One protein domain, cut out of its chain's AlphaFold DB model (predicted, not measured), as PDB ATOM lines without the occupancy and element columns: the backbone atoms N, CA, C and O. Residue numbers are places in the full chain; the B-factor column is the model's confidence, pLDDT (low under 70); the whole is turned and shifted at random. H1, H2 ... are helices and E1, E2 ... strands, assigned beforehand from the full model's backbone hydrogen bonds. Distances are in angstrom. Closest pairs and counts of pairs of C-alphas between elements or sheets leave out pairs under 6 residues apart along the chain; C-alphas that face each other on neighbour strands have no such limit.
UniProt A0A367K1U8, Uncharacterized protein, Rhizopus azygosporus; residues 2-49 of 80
ATOM      1  N   SER A   2      19.835 -27.959 -34.758       57.50
ATOM      2  CA  SER A   2      19.804 -27.695 -33.315       57.50
ATOM      3  C   SER A   2      18.439 -27.112 -32.958       57.50
ATOM      4  O   SER A   2      17.968 -26.221 -33.665       57.50
ATOM      5  N   THR A   3      17.797 -27.634 -31.918       70.50
ATOM      6  CA  THR A   3      16.521 -27.125 -31.401       70.50
ATOM      7  C   THR A   3      16.832 -26.268 -30.184       70.50
ATOM      8  O   THR A   3      17.436 -26.773 -29.244       70.50
ATOM      9  N   LEU A   4      16.447 -24.990 -30.207       77.06
ATOM     10  CA  LEU A   4      16.585 -24.096 -29.054       77.06
ATOM     11  C   LEU A   4      15.337 -24.185 -28.173       77.06
ATOM     12  O   LEU A   4      14.215 -24.101 -28.680       77.06
ATOM     13  N   PHE A   5      15.545 -24.323 -26.868       82.31
ATOM     14  CA  PHE A   5      14.493 -24.286 -25.859       82.31
ATOM     15  C   PHE A   5      14.583 -22.987 -25.064       82.31
ATOM     16  O   PHE A   5      15.674 -22.524 -24.741       82.31
ATOM     17  N   PHE A   6      13.421 -22.414 -24.753       88.06
ATOM     18  CA  PHE A   6      13.306 -21.179 -23.990       88.06
ATOM     19  C   PHE A   6      12.322 -21.354 -22.833       88.06
ATOM     20  O   PHE A   6      11.333 -22.082 -22.965       88.06
ATOM     21  N   TYR A   7      12.565 -20.665 -21.723       92.38
ATOM     22  CA  TYR A   7      11.708 -20.675 -20.537       92.38
ATOM     23  C   TYR A   7      11.657 -19.298 -19.871       92.38
ATOM     24  O   TYR A   7      12.453 -18.414 -20.173       92.38
ATOM     25  N   GLU A   8      10.694 -19.103 -18.973       91.75
ATOM     26  CA  GLU A   8      10.573 -17.869 -18.199       91.75
ATOM     27  C   GLU A   8      11.537 -17.884 -16.999       91.75
ATOM     28  O   GLU A   8      11.531 -18.831 -16.210       91.75
ATOM     29  N   ASP A   9      12.352 -16.837 -16.830       89.56
ATOM     30  CA  ASP A   9      13.340 -16.722 -15.740       89.56
ATOM     31  C   ASP A   9      12.747 -16.235 -14.398       89.56
ATOM     32  O   ASP A   9      13.479 -15.992 -13.434       89.56
ATOM     33  N   GLY A  10      11.421 -16.064 -14.329       86.44
ATOM     34  CA  GLY A  10      10.700 -15.521 -13.173       86.44
ATOM     35  C   GLY A  10      10.773 -13.994 -13.029       86.44
ATOM     36  O   GLY A  10      10.245 -13.447 -12.062       86.44
ATOM     37  N   LYS A  11      11.408 -13.289 -13.973       86.44
ATOM     38  CA  LYS A  11      11.417 -11.820 -14.096       86.44
ATOM     39  C   LYS A  11      10.672 -11.365 -15.352       86.44
ATOM     40  O   LYS A  11      11.022 -10.331 -15.922       86.44
ATOM     41  N   GLU A  12       9.692 -12.155 -15.795       84.81
ATOM     42  CA  GLU A  12       8.933 -11.965 -17.040       84.81
ATOM     43  C   GLU A  12       9.812 -11.955 -18.307       84.81
ATOM     44  O   GLU A  12       9.390 -11.486 -19.366       84.81
ATOM     45  N   LYS A  13      11.047 -12.468 -18.229       85.94
ATOM     46  CA  LYS A  13      11.928 -12.607 -19.389       85.94
ATOM     47  C   LYS A  13      11.938 -14.047 -19.859       85.94
ATOM     48  O   LYS A  13      12.037 -14.975 -19.061       85.94
ATOM     49  N   ILE A  14      11.871 -14.213 -21.173       90.19
ATOM     50  CA  ILE A  14      12.059 -15.505 -21.820       90.19
ATOM     51  C   ILE A  14      13.550 -15.641 -22.103       90.19
ATOM     52  O   ILE A  14      14.107 -14.793 -22.797       90.19
ATOM     53  N   VAL A  15      14.189 -16.674 -21.567       90.44
ATOM     54  CA  VAL A  15      15.628 -16.912 -21.708       90.44
ATOM     55  C   VAL A  15      15.918 -18.304 -22.261       90.44
ATOM     56  O   VAL A  15      15.088 -19.207 -22.134       90.44
ATOM     57  N   ASP A  16      17.066 -18.463 -22.914       87.19
ATOM     58  CA  ASP A  16      17.596 -19.765 -23.326       87.19
ATOM     59  C   ASP A  16      18.284 -20.501 -22.161       87.19
ATOM     60  O   ASP A  16      18.341 -20.015 -21.029       87.19
ATOM     61  N   GLU A  17      18.814 -21.693 -22.442       86.50
ATOM     62  CA  GLU A  17      19.533 -22.533 -21.473       86.50
ATOM     63  C   GLU A  17      20.815 -21.884 -20.915       86.50
ATOM     64  O   GLU A  17      21.262 -22.242 -19.825       86.50
ATOM     65  N   GLU A  18      21.396 -20.917 -21.631       84.50
ATOM     66  CA  GLU A  18      22.563 -20.139 -21.198       84.50
ATOM     67  C   GLU A  18      22.160 -18.836 -20.474       84.50
ATOM     68  O   GLU A  18      23.016 -18.134 -19.931       84.50
ATOM     69  N   GLY A  19      20.859 -18.537 -20.387       83.94
ATOM     70  CA  GLY A  19      20.310 -17.355 -19.725       83.94
ATOM     71  C   GLY A  19      20.241 -16.109 -20.612       83.94
ATOM     72  O   GLY A  19      20.000 -15.012 -20.100       83.94
ATOM     73  N   HIS A  20      20.433 -16.242 -21.925       85.44
ATOM     74  CA  HIS A  20      20.271 -15.138 -22.867       85.44
ATOM     75  C   HIS A  20      18.799 -14.872 -23.131       85.44
ATOM     76  O   HIS A  20      18.017 -15.790 -23.362       85.44
ATOM     77  N   ASN A  21      18.416 -13.599 -23.147       84.81
ATOM     78  CA  ASN A  21      17.048 -13.208 -23.449       84.81
ATOM     79  C   ASN A  21      16.700 -13.562 -24.903       84.81
ATOM     80  O   ASN A  21      17.417 -13.195 -25.831       84.81
ATOM     81  N   ALA A  22      15.552 -14.199 -25.113       81.94
ATOM     82  CA  ALA A  22      15.027 -14.525 -26.435       81.94
ATOM     83  C   ALA A  22      14.836 -13.281 -27.317       81.94
ATOM     84  O   ALA A  22      14.911 -13.371 -28.541       81.94
ATOM     85  N   MET A  23      14.615 -12.112 -26.709       79.44
ATOM     86  CA  MET A  23      14.516 -10.837 -27.427       79.44
ATOM     87  C   MET A  23      15.871 -10.302 -27.908       79.44
ATOM     88  O   MET A  23      15.898  -9.516 -28.852       79.44
ATOM     89  N   ASP A  24      16.978 -10.734 -27.298       77.88
ATOM     90  CA  ASP A  24      18.336 -10.372 -27.727       77.88
ATOM     91  C   ASP A  24      18.810 -11.263 -28.887       77.88
ATOM     92  O   ASP A  24      19.861 -11.024 -29.482       77.88
ATOM     93  N   TRP A  25      18.026 -12.289 -29.233       67.62
ATOM     94  CA  TRP A  25      18.318 -13.177 -30.344       67.62
ATOM     95  C   TRP A  25      18.096 -12.442 -31.666       67.62
ATOM     96  O   TRP A  25      16.995 -12.387 -32.223       67.62
ATOM     97  N   GLU A  26      19.169 -11.859 -32.193       66.12
ATOM     98  CA  GLU A  26      19.176 -11.323 -33.544       66.12
ATOM     99  C   GLU A  26      19.053 -12.511 -34.501       66.12
ATOM    100  O   GLU A  26      19.995 -13.277 -34.713       66.12
ATOM    101  N   LYS A  27      17.837 -12.732 -35.016       67.44
ATOM    102  CA  LYS A  27      17.551 -13.838 -35.930       67.44
ATOM    103  C   LYS A  27      18.563 -13.768 -37.065       67.44
ATOM    104  O   LYS A  27      18.492 -12.852 -37.883       67.44
ATOM    105  N   VAL A  28      19.482 -14.732 -37.119       63.69
ATOM    106  CA  VAL A  28      20.411 -14.884 -38.240       63.69
ATOM    107  C   VAL A  28      19.550 -15.166 -39.463       63.69
ATOM    108  O   VAL A  28      19.091 -16.285 -39.696       63.69
ATOM    109  N   LEU A  29      19.217 -14.107 -40.196       64.75
ATOM    110  CA  LEU A  29      18.416 -14.217 -41.395       64.75
ATOM    111  C   LEU A  29      19.306 -14.875 -42.435       64.75
ATOM    112  O   LEU A  29      20.309 -14.301 -42.858       64.75
ATOM    113  N   HIS A  30      18.936 -16.086 -42.837       69.12
ATOM    114  CA  HIS A  30      19.615 -16.748 -43.932       69.12
ATOM    115  C   HIS A  30      19.583 -15.847 -45.186       69.12
ATOM    116  O   HIS A  30      18.666 -15.029 -45.342       69.12
ATOM    117  N   PRO A  31      20.580 -15.950 -46.081       68.06
ATOM    118  CA  PRO A  31      20.655 -15.109 -47.279       68.06
ATOM    119  C   PRO A  31      19.417 -15.186 -48.186       68.06
ATOM    120  O   PRO A  31      19.135 -14.246 -48.924       68.06
ATOM    121  N   ASP A  32      18.670 -16.286 -48.117       71.56
ATOM    122  CA  ASP A  32      17.425 -16.553 -48.839       71.56
ATOM    123  C   ASP A  32      16.167 -16.018 -48.130       71.56
ATOM    124  O   ASP A  32      15.071 -16.057 -48.693       71.56
ATOM    125  N   HIS A  33      16.295 -15.476 -46.915       79.06
ATOM    126  CA  HIS A  33      15.168 -14.899 -46.195       79.06
ATOM    127  C   HIS A  33      14.620 -13.681 -46.961       79.06
ATOM    128  O   HIS A  33      15.393 -12.789 -47.331       79.06
ATOM    129  N   PRO A  34      13.291 -13.560 -47.139       78.50
ATOM    130  CA  PRO A  34      12.688 -12.506 -47.957       78.50
ATOM    131  C   PRO A  34      13.113 -11.099 -47.519       78.50
ATOM    132  O   PRO A  34      13.470 -10.279 -48.357       78.50
ATOM    133  N   THR A  35      13.180 -10.834 -46.212       76.50
ATOM    134  CA  THR A  35      13.666  -9.551 -45.666       76.50
ATOM    135  C   THR A  35      15.115  -9.237 -46.056       76.50
ATOM    136  O   THR A  35      15.436  -8.082 -46.338       76.50
ATOM    137  N   THR A  36      15.992 -10.245 -46.093       78.69
ATOM    138  CA  THR A  36      17.394 -10.087 -46.508       78.69
ATOM    139  C   THR A  36      17.467  -9.780 -47.997       78.69
ATOM    140  O   THR A  36      18.103  -8.801 -48.386       78.69
ATOM    141  N   LEU A  37      16.732 -10.530 -48.825       84.31
ATOM    142  CA  LEU A  37      16.640 -10.295 -50.269       84.31
ATOM    143  C   LEU A  37      16.084  -8.900 -50.596       84.31
ATOM    144  O   LEU A  37      16.619  -8.211 -51.463       84.31
ATOM    145  N   THR A  38      15.058  -8.439 -49.874       85.81
ATOM    146  CA  THR A  38      14.514  -7.080 -50.026       85.81
ATOM    147  C   THR A  38      15.553  -6.010 -49.693       85.81
ATOM    148  O   THR A  38      15.683  -5.041 -50.441       85.81
ATOM    149  N   ARG A  39      16.328  -6.178 -48.610       82.69
ATOM    150  CA  ARG A  39      17.399  -5.234 -48.243       82.69
ATOM    151  C   ARG A  39      18.524  -5.216 -49.274       82.69
ATOM    152  O   ARG A  39      18.972  -4.132 -49.635       82.69
ATOM    153  N   ILE A  40      18.940  -6.380 -49.779       84.56
ATOM    154  CA  ILE A  40      19.946  -6.484 -50.848       84.56
ATOM    155  C   ILE A  40      19.457  -5.760 -52.101       84.56
ATOM    156  O   ILE A  40      20.181  -4.935 -52.649       84.56
ATOM    157  N   ARG A  41      18.210  -6.000 -52.519       84.19
ATOM    158  CA  ARG A  41      17.621  -5.330 -53.684       84.19
ATOM    159  C   ARG A  41      17.616  -3.810 -53.528       84.19
ATOM    160  O   ARG A  41      18.078  -3.120 -54.428       84.19
ATOM    161  N   LEU A  42      17.161  -3.300 -52.384       87.19
ATOM    162  CA  LEU A  42      17.144  -1.862 -52.106       87.19
ATOM    163  C   LEU A  42      18.558  -1.259 -52.102       87.19
ATOM    164  O   LEU A  42      18.773  -0.166 -52.617       87.19
ATOM    165  N   TYR A  43      19.534  -1.982 -51.552       82.19
ATOM    166  CA  TYR A  43      20.939  -1.582 -51.562       82.19
ATOM    167  C   TYR A  43      21.530  -1.555 -52.979       82.19
ATOM    168  O   TYR A  43      22.283  -0.643 -53.311       82.19
ATOM    169  N   CYS A  44      21.184  -2.518 -53.835       83.56
ATOM    170  CA  CYS A  44      21.574  -2.512 -55.245       83.56
ATOM    171  C   CYS A  44      20.921  -1.352 -56.007       83.56
ATOM    172  O   CYS A  44      21.602  -0.667 -56.763       83.56
ATOM    173  N   GLU A  45      19.633  -1.088 -55.779       82.25
ATOM    174  CA  GLU A  45      18.909   0.040 -56.382       82.25
ATOM    175  C   GLU A  45      19.506   1.391 -55.967       82.25
ATOM    176  O   GLU A  45      19.687   2.270 -56.807       82.25
ATOM    177  N   ALA A  46      19.900   1.535 -54.700       80.25
ATOM    178  CA  ALA A  46      20.591   2.725 -54.200       80.25
ATOM    179  C   ALA A  46      22.010   2.903 -54.777       80.25
ATOM    180  O   ALA A  46      22.561   4.001 -54.716       80.25
ATOM    181  N   GLN A  47      22.602   1.838 -55.325       70.00
ATOM    182  CA  GLN A  47      23.929   1.846 -55.947       70.00
ATOM    183  C   GLN A  47      23.898   1.935 -57.477       70.00
ATOM    184  O   GLN A  47      24.963   1.976 -58.095       70.00
ATOM    185  N   VAL A  48      22.714   2.000 -58.104       61.78
ATOM    186  CA  VAL A  48      22.595   2.254 -59.550       61.78
ATOM    187  C   VAL A  48      23.347   3.558 -59.884       61.78
ATOM    188  O   VAL A  48      23.231   4.553 -59.165       61.78
ATOM    189  N   PRO A  49      24.218   3.548 -60.906       59.88
ATOM    190  CA  PRO A  49      25.554   4.099 -60.759       59.88
ATOM    191  C   PRO A  49      25.604   5.617 -60.926       59.88
ATOM    192  O   PRO A  49      25.309   6.162 -61.984       59.88
TER     193      PRO A  49
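This is residues 2 to 49 of the 80 residues of an uncharacterized protein of Rhizopus azygosporus (UniProt A0A367K1U8). This model has little regular structure: a small two-strand hairpin, E1 and E2, lies toward one end of a rod, and one helix, H1, makes the other end, with a long stretch of no named element strung between them. Residues 41 to 49, of which 41 to 46 belong to H1, stick out free. The printed part has 48 residues, in the order E1, E2, H1, with an antiparallel sheet; the class is mixed, with only 19 residues in named elements. It is extended, with a radius of gyration of the C-alphas of 16.7 A and spans of 53 by 23 by 14 A.

E1, residues 6 to 8, and E2, residues 14 to 16, form a hairpin with a tight link, antiparallel at 137 degrees. N 7 and O 15 are within hydrogen-bond range at 2.9 A, as are N 15 and O 7 at 2.8 A. H1, residues 34 to 46, is apart from E1. In H1 every O i to N i+4 pair is within hydrogen-bond range.

E1 begins at C-alpha 6 (13.306, -21.179, -23.990). H1 is 18.3 A long and ends at C-alpha 46 (20.591, 2.725, -54.200).

The C-alphas of Gly 10 and Pro 49, the two farthest apart, are 53.6 A apart. The printed part has no cut. The link from E2 to H1 is long, with 17 residues. Confidence is under 70 at residues 2, 25 to 31 and 48 to 49.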